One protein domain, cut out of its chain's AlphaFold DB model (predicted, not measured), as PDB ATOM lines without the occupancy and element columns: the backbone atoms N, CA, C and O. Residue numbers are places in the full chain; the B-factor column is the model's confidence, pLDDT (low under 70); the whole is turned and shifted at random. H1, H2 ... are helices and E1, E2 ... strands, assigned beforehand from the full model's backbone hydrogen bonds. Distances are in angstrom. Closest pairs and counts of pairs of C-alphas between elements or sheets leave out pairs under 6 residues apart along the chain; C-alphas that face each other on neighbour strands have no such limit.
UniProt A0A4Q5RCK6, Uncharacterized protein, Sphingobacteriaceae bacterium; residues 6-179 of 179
ATOM      1  N   ARG A   6      -4.449  85.072  72.247       80.56
ATOM      2  CA  ARG A   6      -4.029  83.888  71.494       80.56
ATOM      3  C   ARG A   6      -3.748  82.767  72.481       80.56
ATOM      4  O   ARG A   6      -2.881  82.897  73.339       80.56
ATOM      5  N   PHE A   7      -4.486  81.678  72.342       82.00
ATOM      6  CA  PHE A   7      -4.297  80.464  73.120       82.00
ATOM      7  C   PHE A   7      -3.907  79.339  72.172       82.00
ATOM      8  O   PHE A   7      -4.502  79.196  71.102       82.00
ATOM      9  N   SER A   8      -2.913  78.550  72.558       81.00
ATOM     10  CA  SER A   8      -2.559  77.328  71.849       81.00
ATOM     11  C   SER A   8      -2.218  76.239  72.846       81.00
ATOM     12  O   SER A   8      -1.645  76.496  73.907       81.00
ATOM     13  N   PHE A   9      -2.566  75.021  72.467       84.38
ATOM     14  CA  PHE A   9      -2.314  73.816  73.223       84.38
ATOM     15  C   PHE A   9      -1.780  72.762  72.261       84.38
ATOM     16  O   PHE A   9      -2.332  72.570  71.176       84.38
ATOM     17  N   SER A  10      -0.700  72.098  72.652       83.75
ATOM     18  CA  SER A  10      -0.106  70.989  71.921       83.75
ATOM     19  C   SER A  10       0.102  69.824  72.875       83.75
ATOM     20  O   SER A  10       0.602  69.999  73.987       83.75
ATOM     21  N   ILE A  11      -0.288  68.634  72.425       85.62
ATOM     22  CA  ILE A  11      -0.066  67.375  73.123       85.62
ATOM     23  C   ILE A  11       0.595  66.399  72.160       85.62
ATOM     24  O   ILE A  11       0.224  66.315  70.990       85.62
ATOM     25  N   SER A  12       1.609  65.695  72.643       86.38
ATOM     26  CA  SER A  12       2.382  64.722  71.878       86.38
ATOM     27  C   SER A  12       2.471  63.427  72.684       86.38
ATOM     28  O   SER A  12       3.396  63.276  73.486       86.38
ATOM     29  N   PRO A  13       1.485  62.521  72.545       85.81
ATOM     30  CA  PRO A  13       1.569  61.191  73.124       85.81
ATOM     31  C   PRO A  13       2.536  60.330  72.308       85.81
ATOM     32  O   PRO A  13       2.581  60.399  71.079       85.81
ATOM     33  N   SER A  14       3.288  59.487  72.998       85.44
ATOM     34  CA  SER A  14       4.181  58.498  72.411       85.44
ATOM     35  C   SER A  14       4.075  57.194  73.191       85.44
ATOM     36  O   SER A  14       3.940  57.191  74.415       85.44
ATOM     37  N   TYR A  15       4.088  56.090  72.452       85.88
ATOM     38  CA  TYR A  15       4.078  54.743  72.998       85.88
ATOM     39  C   TYR A  15       5.262  53.989  72.418       85.88
ATOM     40  O   TYR A  15       5.453  53.981  71.199       85.88
ATOM     41  N   THR A  16       6.043  53.365  73.286       83.38
ATOM     42  CA  THR A  16       7.164  52.525  72.892       83.38
ATOM     43  C   THR A  16       7.037  51.189  73.589       83.38
ATOM     44  O   THR A  16       6.728  51.102  74.776       83.38
ATOM     45  N   GLU A  17       7.282  50.131  72.833       80.81
ATOM     46  CA  GLU A  17       7.320  48.787  73.371       80.81
ATOM     47  C   GLU A  17       8.596  48.096  72.914       80.81
ATOM     48  O   GLU A  17       8.887  48.025  71.718       80.81
ATOM     49  N   GLN A  18       9.324  47.545  73.878       76.12
ATOM     50  CA  GLN A  18      10.501  46.739  73.634       76.12
ATOM     51  C   GLN A  18      10.280  45.348  74.221       76.12
ATOM     52  O   GLN A  18      10.155  45.163  75.425       76.12
ATOM     53  N   TYR A  19      10.207  44.338  73.351       64.00
ATOM     54  CA  TYR A  19       9.909  42.960  73.763       64.00
ATOM     55  C   TYR A  19      11.106  42.239  74.404       64.00
ATOM     56  O   TYR A  19      10.920  41.308  75.188       64.00
ATOM     57  N   ARG A  20      12.329  42.642  74.039       63.91
ATOM     58  CA  ARG A  20      13.586  42.110  74.574       63.91
ATOM     59  C   ARG A  20      14.556  43.257  74.798       63.91
ATOM     60  O   ARG A  20      15.128  43.793  73.849       63.91
ATOM     61  N   GLU A  21      14.744  43.629  76.049       61.00
ATOM     62  CA  GLU A  21      15.912  44.399  76.446       61.00
ATOM     63  C   GLU A  21      17.074  43.449  76.739       61.00
ATOM     64  O   GLU A  21      16.881  42.438  77.426       61.00
ATOM     65  N   PRO A  22      18.282  43.732  76.227       55.41
ATOM     66  CA  PRO A  22      19.456  42.989  76.643       55.41
ATOM     67  C   PRO A  22      19.665  43.231  78.138       55.41
ATOM     68  O   PRO A  22      19.711  44.378  78.579       55.41
ATOM     69  N   SER A  23      19.822  42.166  78.926       55.41
ATOM     70  CA  SER A  23      20.371  42.336  80.266       55.41
ATOM     71  C   SER A  23      21.770  42.938  80.107       55.41
ATOM     72  O   SER A  23      22.660  42.330  79.507       55.41
ATOM     73  N   SER A  24      21.974  44.151  80.630       53.28
ATOM     74  CA  SER A  24      23.291  44.810  80.696       53.28
ATOM     75  C   SER A  24      24.280  44.085  81.612       53.28
ATOM     76  O   SER A  24      25.429  44.505  81.701       53.28
ATOM     77  N   GLY A  25      23.820  42.978  82.201       56.41
ATOM     78  CA  GLY A  25      24.404  42.208  83.277       56.41
ATOM     79  C   GLY A  25      25.909  41.987  83.256       56.41
ATOM     80  O   GLY A  25      26.625  42.045  82.256       56.41
ATOM     81  N   GLN A  26      26.420  41.601  84.406       60.28
ATOM     82  CA  GLN A  26      27.856  41.519  84.588       60.28
ATOM     83  C   GLN A  26      28.544  40.422  83.775       60.28
ATOM     84  O   GLN A  26      27.940  39.426  83.368       60.28
ATOM     85  N   ALA A  27      29.849  40.612  83.566       51.72
ATOM     86  CA  ALA A  27      30.713  39.636  82.911       51.72
ATOM     87  C   ALA A  27      30.973  38.380  83.762       51.72
ATOM     88  O   ALA A  27      31.223  37.316  83.209       51.72
ATOM     89  N   SER A  28      30.900  38.482  85.091       53.53
ATOM     90  CA  SER A  28      31.067  37.364  86.025       53.53
ATOM     91  C   SER A  28      30.333  37.648  87.343       53.53
ATOM     92  O   SER A  28      29.990  38.791  87.637       53.53
ATOM     93  N   GLY A  29      30.061  36.622  88.157       51.38
ATOM     94  CA  GLY A  29      29.407  36.780  89.467       51.38
ATOM     95  C   GLY A  29      30.227  37.519  90.527       51.38
ATOM     96  O   GLY A  29      29.710  37.806  91.607       51.38
ATOM     97  N   ALA A  30      31.490  37.832  90.235       43.81
ATOM     98  CA  ALA A  30      32.394  38.537  91.127       43.81
ATOM     99  C   ALA A  30      32.296  40.055  90.895       43.81
ATOM    100  O   ALA A  30      33.045  40.620  90.105       43.81
ATOM    101  N   GLY A  31      31.377  40.710  91.614       47.91
ATOM    102  CA  GLY A  31      31.315  42.176  91.680       47.91
ATOM    103  C   GLY A  31      29.990  42.820  91.279       47.91
ATOM    104  O   GLY A  31      30.028  43.955  90.812       47.91
ATOM    105  N   ALA A  32      28.853  42.129  91.464       52.09
ATOM    106  CA  ALA A  32      27.505  42.607  91.121       52.09
ATOM    107  C   ALA A  32      27.260  44.035  91.615       52.09
ATOM    108  O   ALA A  32      26.954  44.254  92.786       52.09
ATOM    109  N   ASN A  33      27.375  45.008  90.705       55.00
ATOM    110  CA  ASN A  33      26.868  46.348  90.933       55.00
ATOM    111  C   ASN A  33      25.374  46.190  91.164       55.00
ATOM    112  O   ASN A  33      24.684  45.643  90.309       55.00
ATOM    113  N   ALA A  34      24.877  46.669  92.306       55.75
ATOM    114  CA  ALA A  34      23.470  46.529  92.678       55.75
ATOM    115  C   ALA A  34      22.500  47.059  91.598       55.75
ATOM    116  O   ALA A  34      21.365  46.599  91.511       55.75
ATOM    117  N   ALA A  35      22.977  47.993  90.768       53.56
ATOM    118  CA  ALA A  35      22.265  48.582  89.637       53.56
ATOM    119  C   ALA A  35      22.069  47.641  88.430       53.56
ATOM    120  O   ALA A  35      21.254  47.944  87.570       53.56
ATOM    121  N   ASP A  36      22.804  46.529  88.357       54.44
ATOM    122  CA  ASP A  36      22.833  45.618  87.199       54.44
ATOM    123  C   ASP A  36      22.132  44.277  87.490       54.44
ATOM    124  O   ASP A  36      22.136  43.351  86.677       54.44
ATOM    125  N   LEU A  37      21.527  44.148  88.679       64.56
ATOM    126  CA  LEU A  37      20.628  43.040  88.983       64.56
ATOM    127  C   LEU A  37      19.237  43.360  88.443       64.56
ATOM    128  O   LEU A  37      18.750  44.485  88.550       64.56
ATOM    129  N   LEU A  38      18.530  42.329  87.988       66.88
ATOM    130  CA  LEU A  38      17.083  42.410  87.894       66.88
ATOM    131  C   LEU A  38      16.539  42.580  89.312       66.88
ATOM    132  O   LEU A  38      16.536  41.642  90.111       66.88
ATOM    133  N   VAL A  39      16.127  43.805  89.633       63.34
ATOM    134  CA  VAL A  39      15.631  44.158  90.963       63.34
ATOM    135  C   VAL A  39      14.352  43.373  91.231       63.34
ATOM    136  O   VAL A  39      13.351  43.555  90.539       63.34
ATOM    137  N   GLY A  40      14.382  42.478  92.208       59.38
ATOM    138  CA  GLY A  40      13.201  41.737  92.619       59.38
ATOM    139  C   GLY A  40      12.219  42.648  93.354       59.38
ATOM    140  O   GLY A  40      12.570  43.740  93.799       59.38
ATOM    141  N   VAL A  41      10.960  42.222  93.463       61.06
ATOM    142  CA  VAL A  41       9.969  42.961  94.255       61.06
ATOM    143  C   VAL A  41      10.387  42.886  95.729       61.06
ATOM    144  O   VAL A  41      10.453  41.769  96.261       61.06
ATOM    145  N   PRO A  42      10.659  44.023  96.404       61.59
ATOM    146  CA  PRO A  42      11.095  44.020  97.796       61.59
ATOM    147  C   PRO A  42      10.141  43.207  98.680       61.59
ATOM    148  O   PRO A  42       8.937  43.448  98.689       61.59
ATOM    149  N   GLY A  43      10.675  42.221  99.402       57.53
ATOM    150  CA  GLY A  43       9.902  41.355 100.301       57.53
ATOM    151  C   GLY A  43       9.215  40.146  99.652       57.53
ATOM    152  O   GLY A  43       8.680  39.320 100.386       57.53
ATOM    153  N   LEU A  44       9.260  39.994  98.321       63.78
ATOM    154  CA  LEU A  44       8.690  38.833  97.621       63.78
ATOM    155  C   LEU A  44       9.724  38.079  96.778       63.78
ATOM    156  O   LEU A  44       9.766  36.852  96.815       63.78
ATOM    157  N   VAL A  45      10.572  38.795  96.035       64.31
ATOM    158  CA  VAL A  45      11.573  38.196  95.143       64.31
ATOM    159  C   VAL A  45      12.921  38.874  95.376       64.31
ATOM    160  O   VAL A  45      13.005  40.100  95.385       64.31
ATOM    161  N   ALA A  46      13.980  38.089  95.586       66.31
ATOM    162  CA  ALA A  46      15.336  38.616  95.724       66.31
ATOM    163  C   ALA A  46      15.860  39.152  94.385       66.31
ATOM    164  O   ALA A  46      15.481  38.653  93.327       66.31
ATOM    165  N   ASN A  47      16.758  40.137  94.426       69.38
ATOM    166  CA  ASN A  47      17.414  40.646  93.223       69.38
ATOM    167  C   ASN A  47      18.170  39.520  92.508       69.38
ATOM    168  O   ASN A  47      18.926  38.774  93.133       69.38
ATOM    169  N   LEU A  48      17.977  39.416  91.196       71.94
ATOM    170  CA  LEU A  48      18.562  38.363  90.380       71.94
ATOM    171  C   LEU A  48      19.713  38.914  89.541       71.94
ATOM    172  O   LEU A  48      19.526  39.811  88.725       71.94
ATOM    173  N   ASN A  49      20.902  38.339  89.704       70.31
ATOM    174  CA  ASN A  49      22.019  38.601  88.802       70.31
ATOM    175  C   ASN A  49      21.887  37.708  87.560       70.31
ATOM    176  O   ASN A  49      22.094  36.493  87.646       70.31
ATOM    177  N   LEU A  50      21.532  38.314  86.427       72.81
ATOM    178  CA  LEU A  50      21.555  37.666  85.121       72.81
ATOM    179  C   LEU A  50      22.752  38.215  84.337       72.81
ATOM    180  O   LEU A  50      22.775  39.416  84.081       72.81
ATOM    181  N   PRO A  51      23.736  37.388  83.951       73.00
ATOM    182  CA  PRO A  51      24.906  37.890  83.240       73.00
ATOM    183  C   PRO A  51      24.553  38.460  81.858       73.00
ATOM    184  O   PRO A  51      23.567  38.048  81.241       73.00
ATOM    185  N   SER A  52      25.365  39.396  81.351       76.00
ATOM    186  CA  SER A  52      25.151  39.954  80.008       76.00
ATOM    187  C   SER A  52      25.484  38.919  78.944       76.00
ATOM    188  O   SER A  52      26.617  38.428  78.914       76.00
ATOM    189  N   PRO A  53      24.575  38.662  77.991       78.75
ATOM    190  CA  PRO A  53      24.857  37.789  76.867       78.75
ATOM    191  C   PRO A  53      26.078  38.191  76.048       78.75
ATOM    192  O   PRO A  53      26.744  37.322  75.495       78.75
ATOM    193  N   LEU A  54      26.380  39.490  75.963       80.19
ATOM    194  CA  LEU A  54      27.530  39.980  75.207       80.19
ATOM    195  C   LEU A  54      28.835  39.604  75.907       80.19
ATOM    196  O   LEU A  54      29.738  39.058  75.280       80.19
ATOM    197  N   ASN A  55      28.912  39.845  77.216       76.81
ATOM    198  CA  ASN A  55      30.085  39.463  77.997       76.81
ATOM    199  C   ASN A  55      30.264  37.945  78.009       76.81
ATOM    200  O   ASN A  55      31.382  37.462  77.839       76.81
ATOM    201  N   GLN A  56      29.163  37.201  78.128       78.94
ATOM    202  CA  GLN A  56      29.167  35.748  78.007       78.94
ATOM    203  C   GLN A  56      29.679  35.325  76.630       78.94
ATOM    204  O   GLN A  56      30.623  34.562  76.563       78.94
ATOM    205  N   ALA A  57      29.192  35.886  75.524       81.00
ATOM    206  CA  ALA A  57      29.680  35.533  74.188       81.00
ATOM    207  C   ALA A  57      31.192  35.764  73.987       81.00
ATOM    208  O   ALA A  57      31.819  35.028  73.229       81.00
ATOM    209  N   LEU A  58      31.780  36.752  74.669       82.19
ATOM    210  CA  LEU A  58      33.214  37.055  74.586       82.19
ATOM    211  C   LEU A  58      34.092  36.159  75.470       82.19
ATOM    212  O   LEU A  58      35.273  35.986  75.180       82.19
ATOM    213  N   THR A  59      33.542  35.632  76.561       78.00
ATOM    214  CA  THR A  59      34.302  34.917  77.603       78.00
ATOM    215  C   THR A  59      33.931  33.442  77.715       78.00
ATOM    216  O   THR A  59      34.668  32.665  78.325       78.00
ATOM    217  N   PHE A  60      32.818  33.038  77.103       78.62
ATOM    218  CA  PHE A  60      32.355  31.663  77.066       78.62
ATOM    219  C   PHE A  60      33.369  30.802  76.323       78.62
ATOM    220  O   PHE A  60      33.868  31.154  75.253       78.62
ATOM    221  N   MET A  61      33.693  29.658  76.915       76.25
ATOM    222  CA  MET A  61      34.749  28.799  76.403       76.25
ATOM    223  C   MET A  61      34.311  28.215  75.046       76.25
ATOM    224  O   MET A  61      33.307  27.501  75.003       76.25
ATOM    225  N   PRO A  62      35.070  28.410  73.947       77.19
ATOM    226  CA  PRO A  62      34.676  27.943  72.611       77.19
ATOM    227  C   PRO A  62      34.762  26.413  72.447       77.19
ATOM    228  O   PRO A  62      34.601  25.895  71.346       77.19
ATOM    229  N   ILE A  63      35.049  25.687  73.531       77.38
ATOM    230  CA  ILE A  63      35.068  24.223  73.582       77.38
ATOM    231  C   ILE A  63      33.681  23.631  73.837       77.38
ATOM    232  O   ILE A  63      33.470  22.464  73.512       77.38
ATOM    233  N   ALA A  64      32.767  24.397  74.445       79.44
ATOM    234  CA  ALA A  64      31.426  23.933  74.761       79.44
ATOM    235  C   ALA A  64      30.521  24.096  73.532       79.44
ATOM    236  O   ALA A  64      30.454  25.192  72.968       79.44
ATOM    237  N   PRO A  65      29.827  23.031  73.088       86.44
ATOM    238  CA  PRO A  65      28.851  23.157  72.019       86.44
ATOM    239  C   PRO A  65      27.706  24.075  72.459       86.44
ATOM    240  O   PRO A  65      27.498  24.322  73.643       86.44
ATOM    241  N   VAL A  66      26.928  24.567  71.496       88.00
ATOM    242  CA  VAL A  66      25.750  25.395  71.801       88.00
ATOM    243  C   VAL A  66      24.632  24.550  72.421       88.00
ATOM    244  O   VAL A  66      23.964  24.985  73.357       88.00
ATOM    245  N   TYR A  67      24.456  23.328  71.920       89.25
ATOM    246  CA  TYR A  67      23.421  22.397  72.352       89.25
ATOM    247  C   TYR A  67      24.033  21.054  72.737       89.25
ATOM    248  O   TYR A  67      25.016  20.599  72.150       89.25
ATOM    249  N   ARG A  68      23.409  20.397  73.706       86.75
ATOM    250  CA  ARG A  68      23.603  18.985  74.021       86.75
ATOM    251  C   ARG A  68      22.943  18.118  72.948       86.75
ATOM    252  O   ARG A  68      22.084  18.572  72.195       86.75
ATOM    253  N   ALA A  69      23.275  16.828  72.937       85.81
ATOM    254  CA  ALA A  69      22.661  15.860  72.023       85.81
ATOM    255  C   ALA A  69      21.130  15.733  72.191       85.81
ATOM    256  O   ALA A  69      20.439  15.372  71.246       85.81
ATOM    257  N   ASN A  70      20.599  16.043  73.378       84.31
ATOM    258  CA  ASN A  70      19.163  16.047  73.666       84.31
ATOM    259  C   ASN A  70      18.459  17.375  73.307       84.31
ATOM    260  O   ASN A  70      17.263  17.500  73.545       84.31
ATOM    261  N   GLY A  71      19.179  18.362  72.758       85.50
ATOM    262  CA  GLY A  71      18.634  19.670  72.379       85.50
ATOM    263  C   GLY A  71      18.605  20.714  73.500       85.50
ATOM    264  O   GLY A  71      18.270  21.866  73.235       85.50
ATOM    265  N   ASP A  72      18.993  20.362  74.729       86.88
ATOM    266  CA  ASP A  72      19.178  21.344  75.800       86.88
ATOM    267  C   ASP A  72      20.383  22.249  75.518       86.88
ATOM    268  O   ASP A  72      21.343  21.840  74.864       86.88
ATOM    269  N   PHE A  73      20.389  23.458  76.080       88.75
ATOM    270  CA  PHE A  73      21.584  24.298  76.054       88.75
ATOM    271  C   PHE A  73      22.722  23.631  76.821       88.75
ATOM    272  O   PHE A  73      22.568  23.211  77.970       88.75
ATOM    273  N   ALA A  74      23.867  23.518  76.157       86.69
ATOM    274  CA  ALA A  74      25.073  23.000  76.769       86.69
ATOM    275  C   ALA A  74      25.735  24.097  77.602       86.69
ATOM    276  O   ALA A  74      25.837  25.246  77.174       86.69
ATOM    277  N   GLU A  75      26.175  23.714  78.796       82.81
ATOM    278  CA  GLU A  75      26.780  24.600  79.785       82.81
ATOM    279  C   GLU A  75      28.194  24.098  80.120       82.81
ATOM    280  O   GLU A  75      28.442  22.889  80.054       82.81
ATOM    281  N   PRO A  76      29.133  24.977  80.510       75.19
ATOM    282  CA  PRO A  76      30.552  24.629  80.658       75.19
ATOM    283  C   PRO A  76      30.851  23.714  81.860       75.19
ATOM    284  O   PRO A  76      31.967  23.223  82.005       75.19
ATOM    285  N   TYR A  77      29.860  23.468  82.715       74.19
ATOM    286  CA  TYR A  77      29.906  22.563  83.873       74.19
ATOM    287  C   TYR A  77      29.068  21.290  83.658       74.19
ATOM    288  O   TYR A  77      28.758  20.565  84.607       74.19
ATOM    289  N   ASP A  78      28.648  21.019  82.422       74.69
ATOM    290  CA  ASP A  78      27.881  19.823  82.110       74.69
ATOM    291  C   ASP A  78      28.749  18.556  82.111       74.69
ATOM    292  O   ASP A  78      29.610  18.349  81.250       74.69
ATOM    293  N   ARG A  79      28.447  17.652  83.048       71.31
ATOM    294  CA  ARG A  79      29.121  16.354  83.164       71.31
ATOM    295  C   ARG A  79      28.859  15.436  81.975       71.31
ATOM    296  O   ARG A  79      29.712  14.603  81.677       71.31
ATOM    297  N   ALA A  80      27.722  15.573  81.288       70.50
ATOM    298  CA  ALA A  80      27.397  14.748  80.123       70.50
ATOM    299  C   ALA A  80      28.340  15.009  78.935       70.50
ATOM    300  O   ALA A  80      28.526  14.135  78.092       70.50
ATOM    301  N   LEU A  81      28.976  16.182  78.898       70.06
ATOM    302  CA  LEU A  81      29.959  16.575  77.886       70.06
ATOM    303  C   LEU A  81      31.409  16.305  78.325       70.06
ATOM    304  O   LEU A  81      32.351  16.699  77.643       70.06
ATOM    305  N   GLY A  82      31.604  15.627  79.463       67.69
ATOM    306  CA  GLY A  82      32.927  15.322  80.010       67.69
ATOM    307  C   GLY A  82      33.590  16.496  80.737       67.69
ATOM    308  O   GLY A  82      34.750  16.382  81.141       67.69
ATOM    309  N   TYR A  83      32.876  17.606  80.949       70.81
ATOM    310  CA  TYR A  83      33.382  18.715  81.750       70.81
ATOM    311  C   TYR A  83      33.263  18.375  83.241       70.81
ATOM    312  O   TYR A  83      32.175  18.196  83.781       70.81
ATOM    313  N   ASN A  84      34.408  18.284  83.920       61.03
ATOM    314  CA  ASN A  84      34.495  18.093  85.375       61.03
ATOM    315  C   ASN A  84      34.764  19.407  86.125       61.03
ATOM    316  O   ASN A  84      35.170  19.403  87.287       61.03
ATOM    317  N   LEU A  85      34.567  20.543  85.457       62.34
ATOM    318  CA  LEU A  85      34.738  21.851  86.067       62.34
ATOM    319  C   LEU A  85      33.533  22.125  86.973       62.34
ATOM    320  O   LEU A  85      32.381  22.025  86.556       62.34
ATOM    321  N   SER A  86      33.808  22.431  88.242       61.69
ATOM    322  CA  SER A  86      32.789  22.947  89.158       61.69
ATOM    323  C   SER A  86      32.216  24.252  88.597       61.69
ATOM    324  O   SER A  86      32.961  25.034  88.009       61.69
ATOM    325  N   SER A  87      30.946  24.560  88.881       58.00
ATOM    326  CA  SER A  87      30.357  25.888  88.619       58.00
ATOM    327  C   SER A  87      31.051  27.033  89.386       58.00
ATOM    328  O   SER A  87      30.679  28.196  89.251       58.00
ATOM    329  N   THR A  88      32.045  26.696  90.214       58.25
ATOM    330  CA  THR A  88      32.911  27.598  90.982       58.25
ATOM    331  C   THR A  88      34.397  27.494  90.605       58.25
ATOM    332  O   THR A  88      35.245  28.039  91.311       58.25
ATOM    333  N   ALA A  89      34.756  26.766  89.540       60.03
ATOM    334  CA  ALA A  89      36.153  26.595  89.134       60.03
ATOM    335  C   ALA A  89      36.757  27.909  88.600       60.03
ATOM    336  O   ALA A  89      36.067  28.721  88.002       60.03
ATOM    337  N   VAL A  90      38.071  28.108  88.756       56.22
ATOM    338  CA  VAL A  90      38.763  29.369  88.394       56.22
ATOM    339  C   VAL A  90      38.633  29.724  86.902       56.22
ATOM    340  O   VAL A  90      38.524  30.895  86.557       56.22
ATOM    341  N   PHE A  91      38.590  28.717  86.022       55.44
ATOM    342  CA  PHE A  91      38.373  28.888  84.574       55.44
ATOM    343  C   PHE A  91      36.893  28.908  84.162       55.44
ATOM    344  O   PHE A  91      36.568  29.311  83.052       55.44
ATOM    345  N   SER A  92      36.001  28.493  85.058       56.81
ATOM    346  CA  SER A  92      34.546  28.480  84.885       56.81
ATOM    347  C   SER A  92      33.944  29.246  86.053       56.81
ATOM    348  O   SER A  92      33.183  28.688  86.844       56.81
ATOM    349  N   ALA A  93      34.397  30.498  86.219       53.94
ATOM    350  CA  ALA A  93      33.974  31.342  87.325       53.94
ATOM    351  C   ALA A  93      32.446  31.346  87.438       53.94
ATOM    352  O   ALA A  93      31.724  31.175  86.449       53.94
ATOM    353  N   SER A  94      31.958  31.540  88.662       57.59
ATOM    354  CA  SER A  94      30.528  31.599  88.921       57.59
ATOM    355  C   SER A  94      29.859  32.563  87.937       57.59
ATOM    356  O   SER A  94      30.263  33.721  87.793       57.59
ATOM    357  N   ASN A  95      28.828  32.057  87.263       65.31
ATOM    358  CA  ASN A  95      28.005  32.752  86.274       65.31
ATOM    359  C   ASN A  95      28.495  32.769  84.818       65.31
ATOM    360  O   ASN A  95      28.066  33.654  84.083       65.31
ATOM    361  N   PHE A  96      29.309  31.811  84.366       76.19
ATOM    362  CA  PHE A  96      29.434  31.560  82.923       76.19
ATOM    363  C   PHE A  96      28.325  30.633  82.429       76.19
ATOM    364  O   PHE A  96      28.299  29.453  82.780       76.19
ATOM    365  N   PHE A  97      27.431  31.182  81.611       80.38
ATOM    366  CA  PHE A  97      26.322  30.452  81.006       80.38
ATOM    367  C   PHE A  97      26.325  30.655  79.506       80.38
ATOM    368  O   PHE A  97      26.811  31.666  78.993       80.38
ATOM    369  N   ASN A  98      25.743  29.701  78.800       84.12
ATOM    370  CA  ASN A  98      25.616  29.777  77.365       84.12
ATOM    371  C   ASN A  98      24.875  31.071  76.970       84.12
ATOM    372  O   ASN A  98      23.722  31.272  77.370       84.12
ATOM    373  N   PRO A  99      25.495  31.962  76.175       83.56
ATOM    374  CA  PRO A  99      24.886  33.244  75.829       83.56
ATOM    375  C   PRO A  99      23.566  33.060  75.073       83.56
ATOM    376  O   PRO A  99      22.642  33.856  75.240       83.56
ATOM    377  N   LEU A 100      23.432  31.982  74.289       87.38
ATOM    378  CA  LEU A 100      22.198  31.679  73.575       87.38
ATOM    379  C   LEU A 100      21.083  31.236  74.527       87.38
ATOM    380  O   LEU A 100      19.922  31.553  74.275       87.38
ATOM    381  N   ASN A 101      21.414  30.570  75.634       86.38
ATOM    382  CA  ASN A 101      20.448  30.198  76.668       86.38
ATOM    383  C   ASN A 101      19.789  31.452  77.267       86.38
ATOM    384  O   ASN A 101      18.564  31.573  77.289       86.38
ATOM    385  N   ILE A 102      20.609  32.440  77.635       81.88
ATOM    386  CA  ILE A 102      20.140  33.710  78.201       81.88
ATOM    387  C   ILE A 102      19.305  34.481  77.174       81.88
ATOM    388  O   ILE A 102      18.172  34.858  77.460       81.88
ATOM    389  N   VAL A 103      19.824  34.690  75.959       83.88
ATOM    390  CA  VAL A 103      19.131  35.490  74.929       83.88
ATOM    391  C   VAL A 103      17.827  34.853  74.489       83.88
ATOM    392  O   VAL A 103      16.877  35.573  74.195       83.88
ATOM    393  N   SER A 104      17.768  33.524  74.406       85.44
ATOM    394  CA  SER A 104      16.583  32.827  73.908       85.44
ATOM    395  C   SER A 104      15.463  32.774  74.943       85.44
ATOM    396  O   SER A 104      14.312  33.007  74.561       85.44
ATOM    397  N   GLN A 105      15.798  32.518  76.213       84.38
ATOM    398  CA  GLN A 105      14.830  32.215  77.269       84.38
ATOM    399  C   GLN A 105      14.501  33.390  78.191       84.38
ATOM    400  O   GLN A 105      13.379  33.452  78.696       84.38
ATOM    401  N   SER A 106      15.439  34.312  78.434       80.12
ATOM    402  CA  SER A 106      15.146  35.480  79.266       80.12
ATOM    403  C   SER A 106      14.194  36.425  78.534       80.12
ATOM    404  O   SER A 106      14.333  36.692  77.336       80.12
ATOM    405  N   ILE A 107      13.194  36.916  79.257       79.31
ATOM    406  CA  ILE A 107      12.258  37.914  78.753       79.31
ATOM    407  C   ILE A 107      12.424  39.148  79.622       79.31
ATOM    408  O   ILE A 107      12.258  39.083  80.836       79.31
ATOM    409  N   ASN A 108      12.727  40.277  78.997       76.31
ATOM    410  CA  ASN A 108      12.638  41.582  79.627       76.31
ATOM    411  C   ASN A 108      11.868  42.494  78.676       76.31
ATOM    412  O   ASN A 108      12.382  42.862  77.618       76.31
ATOM    413  N   ARG A 109      10.602  42.740  79.010       78.06
ATOM    414  CA  ARG A 109       9.663  43.507  78.201       78.06
ATOM    415  C   ARG A 109       9.410  44.844  78.868       78.06
ATOM    416  O   ARG A 109       8.752  44.874  79.906       78.06
ATOM    417  N   ASP A 110       9.860  45.908  78.226       81.12
ATOM    418  CA  ASP A 110       9.563  47.272  78.632       81.12
ATOM    419  C   ASP A 110       8.425  47.860  77.786       81.12
ATOM    420  O   ASP A 110       8.294  47.611  76.579       81.12
ATOM    421  N   ARG A 111       7.550  48.603  78.453       83.06
ATOM    422  CA  ARG A 111       6.464  49.366  77.852       83.06
ATOM    423  C   ARG A 111       6.490  50.749  78.468       83.06
ATOM    424  O   ARG A 111       6.130  50.901  79.633       83.06
ATOM    425  N   ALA A 112       6.796  51.749  77.659       84.06
ATOM    426  CA  ALA A 112       6.767  53.131  78.094       84.06
ATOM    427  C   ALA A 112       5.666  53.905  77.365       84.06
ATOM    428  O   ALA A 112       5.451  53.796  76.152       84.06
ATOM    429  N   PHE A 113       4.948  54.706  78.138       85.25
ATOM    430  CA  PHE A 113       3.981  55.679  77.677       85.25
ATOM    431  C   PHE A 113       4.442  57.056  78.129       85.25
ATOM    432  O   PHE A 113       4.535  57.332  79.324       85.25
ATOM    433  N   ARG A 114       4.704  57.938  77.168       85.50
ATOM    434  CA  ARG A 114       5.177  59.295  77.431       85.50
ATOM    435  C   ARG A 114       4.272  60.303  76.754       85.50
ATOM    436  O   ARG A 114       4.037  60.219  75.549       85.50
ATOM    437  N   THR A 115       3.793  61.278  77.514       84.06
ATOM    438  CA  THR A 115       2.979  62.386  77.014       84.06
ATOM    439  C   THR A 115       3.635  63.710  77.363       84.06
ATOM    440  O   THR A 115       3.765  64.063  78.532       84.06
ATOM    441  N   LEU A 116       3.998  64.471  76.332       85.56
ATOM    442  CA  LEU A 116       4.394  65.868  76.473       85.56
ATOM    443  C   LEU A 116       3.188  66.763  76.200       85.56
ATOM    444  O   LEU A 116       2.558  66.646  75.147       85.56
ATOM    445  N   SER A 117       2.886  67.678  77.115       84.50
ATOM    446  CA  SER A 117       1.851  68.693  76.931       84.50
ATOM    447  C   SER A 117       2.431  70.086  77.129       84.50
ATOM    448  O   SER A 117       3.201  70.320  78.056       84.50
ATOM    449  N   ASN A 118       2.072  71.007  76.239       86.56
ATOM    450  CA  ASN A 118       2.481  72.403  76.292       86.56
ATOM    451  C   ASN A 118       1.279  73.298  75.980       86.56
ATOM    452  O   ASN A 118       0.637  73.159  74.937       86.56
ATOM    453  N   ALA A 119       0.996  74.245  76.864       84.44
ATOM    454  CA  ALA A 119       0.014  75.297  76.675       84.44
ATOM    455  C   ALA A 119       0.718  76.654  76.692       84.44
ATOM    456  O   ALA A 119       1.567  76.912  77.548       84.44
ATOM    457  N   PHE A 120       0.348  77.543  75.769       88.31
ATOM    458  CA  PHE A 120       0.769  78.935  75.841       88.31
ATOM    459  C   PHE A 120      -0.415  79.890  75.726       88.31
ATOM    460  O   PHE A 120      -1.345  79.698  74.937       88.31
ATOM    461  N   LEU A 121      -0.341  80.953  76.520       87.06
ATOM    462  CA  LEU A 121      -1.288  82.054  76.527       87.06
ATOM    463  C   LEU A 121      -0.539  83.334  76.171       87.06
ATOM    464  O   LEU A 121       0.328  83.777  76.921       87.06
ATOM    465  N   GLU A 122      -0.868  83.928  75.028       86.81
ATOM    466  CA  GLU A 122      -0.371  85.240  74.619       86.81
ATOM    467  C   GLU A 122      -1.512  86.261  74.720       86.81
ATOM    468  O   GLU A 122      -2.523  86.169  74.018       86.81
ATOM    469  N   TYR A 123      -1.344  87.249  75.597       84.56
ATOM    470  CA  TYR A 123      -2.274  88.357  75.788       84.56
ATOM    471  C   TYR A 123      -1.620  89.677  75.376       84.56
ATOM    472  O   TYR A 123      -0.555  90.043  75.872       84.56
ATOM    473  N   THR A 124      -2.256  90.404  74.454       86.19
ATOM    474  CA  THR A 124      -1.767  91.712  73.986       86.19
ATOM    475  C   THR A 124      -2.507  92.836  74.715       86.19
ATOM    476  O   THR A 124      -3.662  93.126  74.400       86.19
ATOM    477  N   VAL A 125      -1.845  93.460  75.697       78.12
ATOM    478  CA  VAL A 125      -2.436  94.506  76.561       78.12
ATOM    479  C   VAL A 125      -2.610  95.818  75.790       78.12
ATOM    480  O   VAL A 125      -3.676  96.425  75.812       78.12
ATOM    481  N   ILE A 126      -1.566  96.221  75.064       83.81
ATOM    482  CA  ILE A 126      -1.521  97.369  74.150       83.81
ATOM    483  C   ILE A 126      -0.740  96.957  72.894       83.81
ATOM    484  O   ILE A 126       0.059  96.018  72.968       83.81
ATOM    485  N   PRO A 127      -0.934  97.616  71.737       77.38
ATOM    486  CA  PRO A 127      -0.151  97.327  70.538       77.38
ATOM    487  C   PRO A 127       1.355  97.411  70.842       77.38
ATOM    488  O   PRO A 127       1.856  98.468  71.204       77.38
ATOM    489  N   GLY A 128       2.060  96.279  70.747       78.44
ATOM    490  CA  GLY A 128       3.494  96.171  71.053       78.44
ATOM    491  C   GLY A 128       3.846  95.548  72.412       78.44
ATOM    492  O   GLY A 128       4.950  95.030  72.547       78.44
ATOM    493  N   LEU A 129       2.921  95.488  73.381       81.38
ATOM    494  CA  LEU A 129       3.144  94.829  74.678       81.38
ATOM    495  C   LEU A 129       2.403  93.490  74.739       81.38
ATOM    496  O   LEU A 129       1.172  93.439  74.818       81.38
ATOM    497  N   LYS A 130       3.174  92.401  74.718       84.88
ATOM    498  CA  LYS A 130       2.672  91.025  74.750       84.88
ATOM    499  C   LYS A 130       3.091  90.343  76.042       84.88
ATOM    500  O   LYS A 130       4.281  90.184  76.296       84.88
ATOM    501  N   LEU A 131       2.116  89.896  76.819       83.94
ATOM    502  CA  LEU A 131       2.337  89.005  77.948       83.94
ATOM    503  C   LEU A 131       2.214  87.563  77.453       83.94
ATOM    504  O   LEU A 131       1.205  87.209  76.845       83.94
ATOM    505  N   LYS A 132       3.247  86.752  77.686       86.31
ATOM    506  CA  LYS A 132       3.268  85.330  77.333       86.31
ATOM    507  C   LYS A 132       3.410  84.494  78.596       86.31
ATOM    508  O   LYS A 132       4.335  84.722  79.368       86.31
ATOM    509  N   SER A 133       2.518  83.531  78.775       84.38
ATOM    510  CA  SER A 133       2.623  82.495  79.800       84.38
ATOM    511  C   SER A 133       2.777  81.137  79.126       84.38
ATOM    512  O   SER A 133       2.103  80.874  78.125       84.38
ATOM    513  N   TYR A 134       3.660  80.300  79.668       85.25
ATOM    514  CA  TYR A 134       3.920  78.942  79.201       85.25
ATOM    515  C   TYR A 134       3.678  77.972  80.352       85.25
ATOM    516  O   TYR A 134       4.150  78.199  81.464       85.25
ATOM    517  N   LEU A 135       2.959  76.891  80.072       85.94
ATOM    518  CA  LEU A 135       2.752  75.785  80.994       85.94
ATOM    519  C   LEU A 135       3.077  74.494  80.252       85.94
ATOM    520  O   LEU A 135       2.462  74.202  79.229       85.94
ATOM    521  N   GLY A 136       4.064  73.759  80.749       84.56
ATOM    522  CA  GLY A 136       4.467  72.462  80.221       84.56
ATOM    523  C   GLY A 136       4.306  71.397  81.296       84.56
ATOM    524  O   GLY A 136       4.608  71.663  82.457       84.56
ATOM    525  N   ALA A 137       3.823  70.220  80.914       82.50
ATOM    526  CA  ALA A 137       3.777  69.048  81.780       82.50
ATOM    527  C   ALA A 137       4.191  67.804  80.993       82.50
ATOM    528  O   ALA A 137       3.814  67.643  79.823       82.50
ATOM    529  N   THR A 138       4.961  66.938  81.644       83.06
ATOM    530  CA  THR A 138       5.486  65.693  81.087       83.06
ATOM    531  C   THR A 138       5.008  64.539  81.943       83.06
ATOM    532  O   THR A 138       5.382  64.445  83.100       83.06
ATOM    533  N   LEU A 139       4.183  63.671  81.372       82.19
ATOM    534  CA  LEU A 139       3.754  62.447  82.034       82.19
ATOM    535  C   LEU A 139       4.528  61.278  81.437       82.19
ATOM    536  O   LEU A 139       4.443  61.046  80.227       82.19
ATOM    537  N   GLU A 140       5.228  60.531  82.276       81.00
ATOM    538  CA  GLU A 140       5.971  59.335  81.885       81.00
ATOM    539  C   GLU A 140       5.493  58.156  82.730       81.00
ATOM    540  O   GLU A 140       5.414  58.239  83.952       81.00
ATOM    541  N   ASN A 141       5.096  57.073  82.069       80.62
ATOM    542  CA  ASN A 141       4.688  55.833  82.708       80.62
ATOM    543  C   ASN A 141       5.433  54.673  82.054       80.62
ATOM    544  O   ASN A 141       5.262  54.426  80.862       80.62
ATOM    545  N   GLU A 142       6.242  53.976  82.836       79.62
ATOM    546  CA  GLU A 142       7.070  52.862  82.398       79.62
ATOM    547  C   GLU A 142       6.656  51.586  83.129       79.62
ATOM    548  O   GLU A 142       6.471  51.569  84.353       79.62
ATOM    549  N   GLN A 143       6.508  50.507  82.363       79.38
ATOM    550  CA  GLN A 143       6.143  49.199  82.869       79.38
ATOM    551  C   GLN A 143       7.108  48.119  82.376       79.38
ATOM    552  O   GLN A 143       6.989  47.617  81.255       79.38
ATOM    553  N   ILE A 144       7.968  47.658  83.284       75.62
ATOM    554  CA  ILE A 144       8.959  46.618  83.000       75.62
ATOM    555  C   ILE A 144       8.452  45.262  83.492       75.62
ATOM    556  O   ILE A 144       8.184  45.081  84.683       75.62
ATOM    557  N   HIS A 145       8.391  44.286  82.589       79.00
ATOM    558  CA  HIS A 145       8.112  42.883  82.878       79.00
ATOM    559  C   HIS A 145       9.336  42.026  82.593       79.00
ATOM    560  O   HIS A 145       9.623  41.710  81.437       79.00
ATOM    561  N   ALA A 146      10.007  41.583  83.649       77.62
ATOM    562  CA  ALA A 146      11.131  40.674  83.518       77.62
ATOM    563  C   ALA A 146      10.774  39.270  84.002       77.62
ATOM    564  O   ALA A 146      10.122  39.089  85.033       77.62
ATOM    565  N   TYR A 147      11.217  38.274  83.248       78.12
ATOM    566  CA  TYR A 147      10.917  36.877  83.467       78.12
ATOM    567  C   TYR A 147      12.111  35.991  83.114       78.12
ATOM    568  O   TYR A 147      12.653  36.058  82.009       78.12
ATOM    569  N   VAL A 148      12.489  35.130  84.058       81.06
ATOM    570  CA  VAL A 148      13.479  34.070  83.858       81.06
ATOM    571  C   VAL A 148      12.803  32.728  84.133       81.06
ATOM    572  O   VAL A 148      12.399  32.489  85.278       81.06
ATOM    573  N   PRO A 149      12.666  31.856  83.117       83.31
ATOM    574  CA  PRO A 149      12.038  30.557  83.291       83.31
ATOM    575  C   PRO A 149      12.942  29.601  84.074       83.31
ATOM    576  O   PRO A 149      14.166  29.665  83.976       83.31
ATOM    577  N   GLY A 150      12.331  28.645  84.779       84.12
ATOM    578  CA  GLY A 150      13.057  27.585  85.494       84.12
ATOM    579  C   GLY A 150      13.822  26.609  84.584       84.12
ATOM    580  O   GLY A 150      14.535  25.740  85.063       84.12
ATOM    581  N   THR A 151      13.691  26.723  83.263       86.44
ATOM    582  CA  THR A 151      14.454  25.946  82.269       86.44
ATOM    583  C   THR A 151      15.761  26.621  81.848       86.44
ATOM    584  O   THR A 151      16.548  26.025  81.109       86.44
ATOM    585  N   MET A 152      15.992  27.865  82.272       85.88
ATOM    586  CA  MET A 152      17.186  28.632  81.934       85.88
ATOM    587  C   MET A 152      18.237  28.466  83.028       85.88
ATOM    588  O   MET A 152      17.923  28.573  84.210       85.88
ATOM    589  N   ALA A 153      19.492  28.256  82.636       81.44
ATOM    590  CA  ALA A 153      20.596  28.189  83.579       81.44
ATOM    591  C   ALA A 153      21.003  29.596  84.031       81.44
ATOM    592  O   ALA A 153      21.166  30.507  83.216       81.44
ATOM    593  N   TYR A 154      21.155  29.779  85.340       77.38
ATOM    594  CA  TYR A 154      21.612  31.035  85.935       77.38
ATOM    595  C   TYR A 154      22.265  30.790  87.301       77.38
ATOM    596  O   TYR A 154      22.311  29.664  87.791       77.38
ATOM    597  N   SER A 155      22.763  31.851  87.944       74.00
ATOM    598  CA  SER A 155      23.579  31.779  89.169       74.00
ATOM    599  C   SER A 155      23.020  30.873  90.279       74.00
ATOM    600  O   SER A 155      23.778  30.136  90.905       74.00
ATOM    601  N   GLN A 156      21.701  30.898  90.515       73.12
ATOM    602  CA  GLN A 156      21.054  30.111  91.579       73.12
ATOM    603  C   GLN A 156      20.555  28.738  91.105       73.12
ATOM    604  O   GLN A 156      20.239  27.886  91.930       73.12
ATOM    605  N   ALA A 157      20.480  28.514  89.791       77.00
ATOM    606  CA  ALA A 157      20.072  27.249  89.190       77.00
ATOM    607  C   ALA A 157      20.956  26.932  87.968       77.00
ATOM    608  O   ALA A 157      20.493  26.983  86.828       77.00
ATOM    609  N   PRO A 158      22.251  26.621  88.167       76.88
ATOM    610  CA  PRO A 158      23.168  26.396  87.053       76.88
ATOM    611  C   PRO A 158      22.778  25.151  86.242       76.88
ATOM    612  O   PRO A 158      22.892  25.124  85.026       76.88
ATOM    613  N   THR A 159      22.251  24.105  86.869       78.06
ATOM    614  CA  THR A 159      21.890  22.858  86.172       78.06
ATOM    615  C   THR A 159      20.474  22.854  85.584       78.06
ATOM    616  O   THR A 159      19.996  21.797  85.160       78.06
ATOM    617  N   ALA A 160      19.798  24.007  85.559       83.25
ATOM    618  CA  ALA A 160      18.485  24.145  84.944       83.25
ATOM    619  C   ALA A 160      18.558  23.935  83.422       83.25
ATOM    620  O   ALA A 160      19.472  24.404  82.744       83.25
ATOM    621  N   SER A 161      17.603  23.178  82.889       85.31
ATOM    622  CA  SER A 161      17.473  22.856  81.462       85.31
ATOM    623  C   SER A 161      16.028  22.469  81.137       85.31
ATOM    624  O   SER A 161      15.206  22.373  82.052       85.31
ATOM    625  N   PHE A 162      15.687  22.208  79.869       85.88
ATOM    626  CA  PHE A 162      14.342  21.734  79.528       85.88
ATOM    627  C   PHE A 162      14.081  20.331  80.082       85.88
ATOM    628  O   PHE A 162      12.965  20.037  80.505       85.88
ATOM    629  N   THR A 163      15.112  19.483  80.143       85.81
ATOM    630  CA  THR A 163      15.012  18.131  80.718       85.81
ATOM    631  C   THR A 163      15.023  18.132  82.253       85.81
ATOM    632  O   THR A 163      14.498  17.212  82.876       85.81
ATOM    633  N   ASN A 164      15.608  19.158  82.879       84.19
ATOM    634  CA  ASN A 164      15.685  19.302  84.335       84.19
ATOM    635  C   ASN A 164      15.347  20.744  84.760       84.19
ATOM    636  O   ASN A 164      16.264  21.532  85.018       84.19
ATOM    637  N   PRO A 165      14.056  21.116  84.793       84.12
ATOM    638  CA  PRO A 165      13.640  22.458  85.180       84.12
ATOM    639  C   PRO A 165      13.829  22.682  86.686       84.12
ATOM    640  O   PRO A 165      13.487  21.831  87.510       84.12
ATOM    641  N   SER A 166      14.330  23.854  87.066       82.06
ATOM    642  CA  SER A 166      14.311  24.312  88.450       82.06
ATOM    643  C   SER A 166      12.909  24.756  88.856       82.06
ATOM    644  O   SER A 166      12.185  25.389  88.091       82.06
ATOM    645  N   SER A 167      12.544  24.495  90.111       72.50
ATOM    646  CA  SER A 167      11.325  25.045  90.721       72.50
ATOM    647  C   SER A 167      11.423  26.548  91.009       72.50
ATOM    648  O   SER A 167      10.414  27.195  91.274       72.50
ATOM    649  N   LEU A 168      12.639  27.103  90.970       66.81
ATOM    650  CA  LEU A 168      12.895  28.528  91.123       66.81
ATOM    651  C   LEU A 168      12.722  29.229  89.776       66.81
ATOM    652  O   LEU A 168      13.362  28.871  88.789       66.81
ATOM    653  N   GLN A 169      11.847  30.229  89.769       69.56
ATOM    654  CA  GLN A 169      11.488  31.042  88.616       69.56
ATOM    655  C   GLN A 169      11.407  32.497  89.077       69.56
ATOM    656  O   GLN A 169      10.851  32.783  90.139       69.56
ATOM    657  N   PHE A 170      11.957  33.422  88.293       69.19
ATOM    658  CA  PHE A 170      11.946  34.845  88.633       69.19
ATOM    659  C   PHE A 170      10.929  35.580  87.765       69.19
ATOM    660  O   PHE A 170      10.953  35.464  86.540       69.19
ATOM    661  N   VAL A 171      10.046  36.348  88.404       68.19
ATOM    662  CA  VAL A 171       9.050  37.206  87.751       68.19
ATOM    663  C   VAL A 171       9.084  38.573  88.434       68.19
ATOM    664  O   VAL A 171       8.990  38.656  89.660       68.19
ATOM    665  N   ARG A 172       9.186  39.645  87.648       70.06
ATOM    666  CA  ARG A 172       9.175  41.042  88.103       70.06
ATOM    667  C   ARG A 172       8.216  41.855  87.244       70.06
ATOM    668  O   ARG A 172       8.265  41.763  86.021       70.06
ATOM    669  N   ILE A 173       7.410  42.689  87.899       63.69
ATOM    670  CA  ILE A 173       6.603  43.737  87.267       63.69
ATOM    671  C   ILE A 173       6.882  45.033  88.027       63.69
ATOM    672  O   ILE A 173       6.621  45.092  89.228       63.69
ATOM    673  N   ILE A 174       7.430  46.046  87.356       64.81
ATOM    674  CA  ILE A 174       7.623  47.386  87.929       64.81
ATOM    675  C   ILE A 174       6.737  48.374  87.198       64.81
ATOM    676  O   ILE A 174       6.620  48.296  85.981       64.81
ATOM    677  N   PHE A 175       6.150  49.289  87.963       56.56
ATOM    678  CA  PHE A 175       5.468  50.471  87.461       56.56
ATOM    679  C   PHE A 175       6.195  51.705  87.988       56.56
ATOM    680  O   PHE A 175       6.298  51.881  89.204       56.56
ATOM    681  N   CYS A 176       6.669  52.546  87.080       59.69
ATOM    682  CA  CYS A 176       7.178  53.875  87.384       59.69
ATOM    683  C   CYS A 176       6.250  54.899  86.737       59.69
ATOM    684  O   CYS A 176       5.938  54.784  85.558       59.69
ATOM    685  N   ALA A 177       5.794  55.880  87.512       54.72
ATOM    686  CA  ALA A 177       5.013  56.999  87.009       54.72
ATOM    687  C   ALA A 177       5.646  58.301  87.508       54.72
ATOM    688  O   ALA A 177       5.787  58.485  88.718       54.72
ATOM    689  N   GLU A 178       6.014  59.181  86.583       58.44
ATOM    690  CA  GLU A 178       6.565  60.510  86.849       58.44
ATOM    691  C   GLU A 178       5.627  61.564  86.234       58.44
ATOM    692  O   GLU A 178       5.136  61.389  85.113       58.44
ATOM    693  N   ILE A 179       5.302  62.603  87.014       53.75
ATOM    694  CA  ILE A 179       4.344  63.679  86.688       53.75
ATOM    695  C   ILE A 179       5.057  65.025  86.774       53.75
ATOM    696  O   ILE A 179       5.743  65.233  87.801       53.75
TER     697      ILE A 179
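Overview. This is residues 6 to 179 of the 179 residues of an uncharacterized protein of Sphingobacteriaceae bacterium (UniProt A0A4Q5RCK6). A long, narrow arm of antiparallel sheet, twisted, carries at one end a head made largely of loops with two short helices, H1 and H2. The long hairpin of E2 and E3 makes most of the length, with E1 beside E2 on one edge and the shorter E4 beside the head-side part of E3 on the other. The printed part has 174 residues, with elements in the order E1 H1 H2 E2 E3 E4 and a sheet order E1 E2 E3 E4, all antiparallel. The class is mostly strand, though under half of the residues are in named elements. The whole is extended, with a radius of gyration of the C-alphas of 24.2 A and spans of 89 by 29 by 28 A.

Arrangement. Begin at E1, residues 6 to 18, an edge strand antiparallel to E2, residues 107 to 126, at 173 degrees; look for N 6 and O 122, 2.8 A apart and within hydrogen-bond range. Between them in the chain come H1, residues 53 to 59, and H2, residues 99 to 105, a helical hairpin. These helices touch, closest at the C-alphas of Pro 53 and Pro 99, 4.7 A apart, and run opposite ways at a shallow tilt of 21 degrees. In both, every O i to N i+4 pair is within hydrogen-bond range. Neither helix is on the sheet. E3, residues 129 to 148, forms a hairpin with E2 at 174 degrees, with N 113 and O 141 2.8 A apart. E4, residues 170 to 178, is the other edge strand and forms a hairpin with E3 at 175 degrees, with N 172 and O 146 2.8 A apart. E2, E3 and E4 are a meander, each strand the antiparallel neighbour of the one before. E1 and E4 are apart.

Along the chain. Find C-alpha 6 at (-4.029, 83.888, 71.494); from there E1 runs 39.9 A to C-alpha 18. H1 and H2 have seven residues each. E2 runs 61.2 A to C-alpha 126 at (-1.521, 97.369, 74.150), and E3 runs back 62.3 A. E4 covers 26.3 A and ends at C-alpha 178 at (6.565, 60.510, 86.849).

Size, cuts and confidence. The C-alphas farthest apart are those of Gly 82 and Ile 126, at 89.2 A. The printed part has no cut. The links E1 to H1, H1 to H2 and E3 to E4 are long, at 34, 39 and 21 residues. The mean pLDDT of the printed part is 74.6, and in this predicted model it is under 70 in residues 19 to 47, 82, 84 to 95, 168 to 171 and 173 to 179.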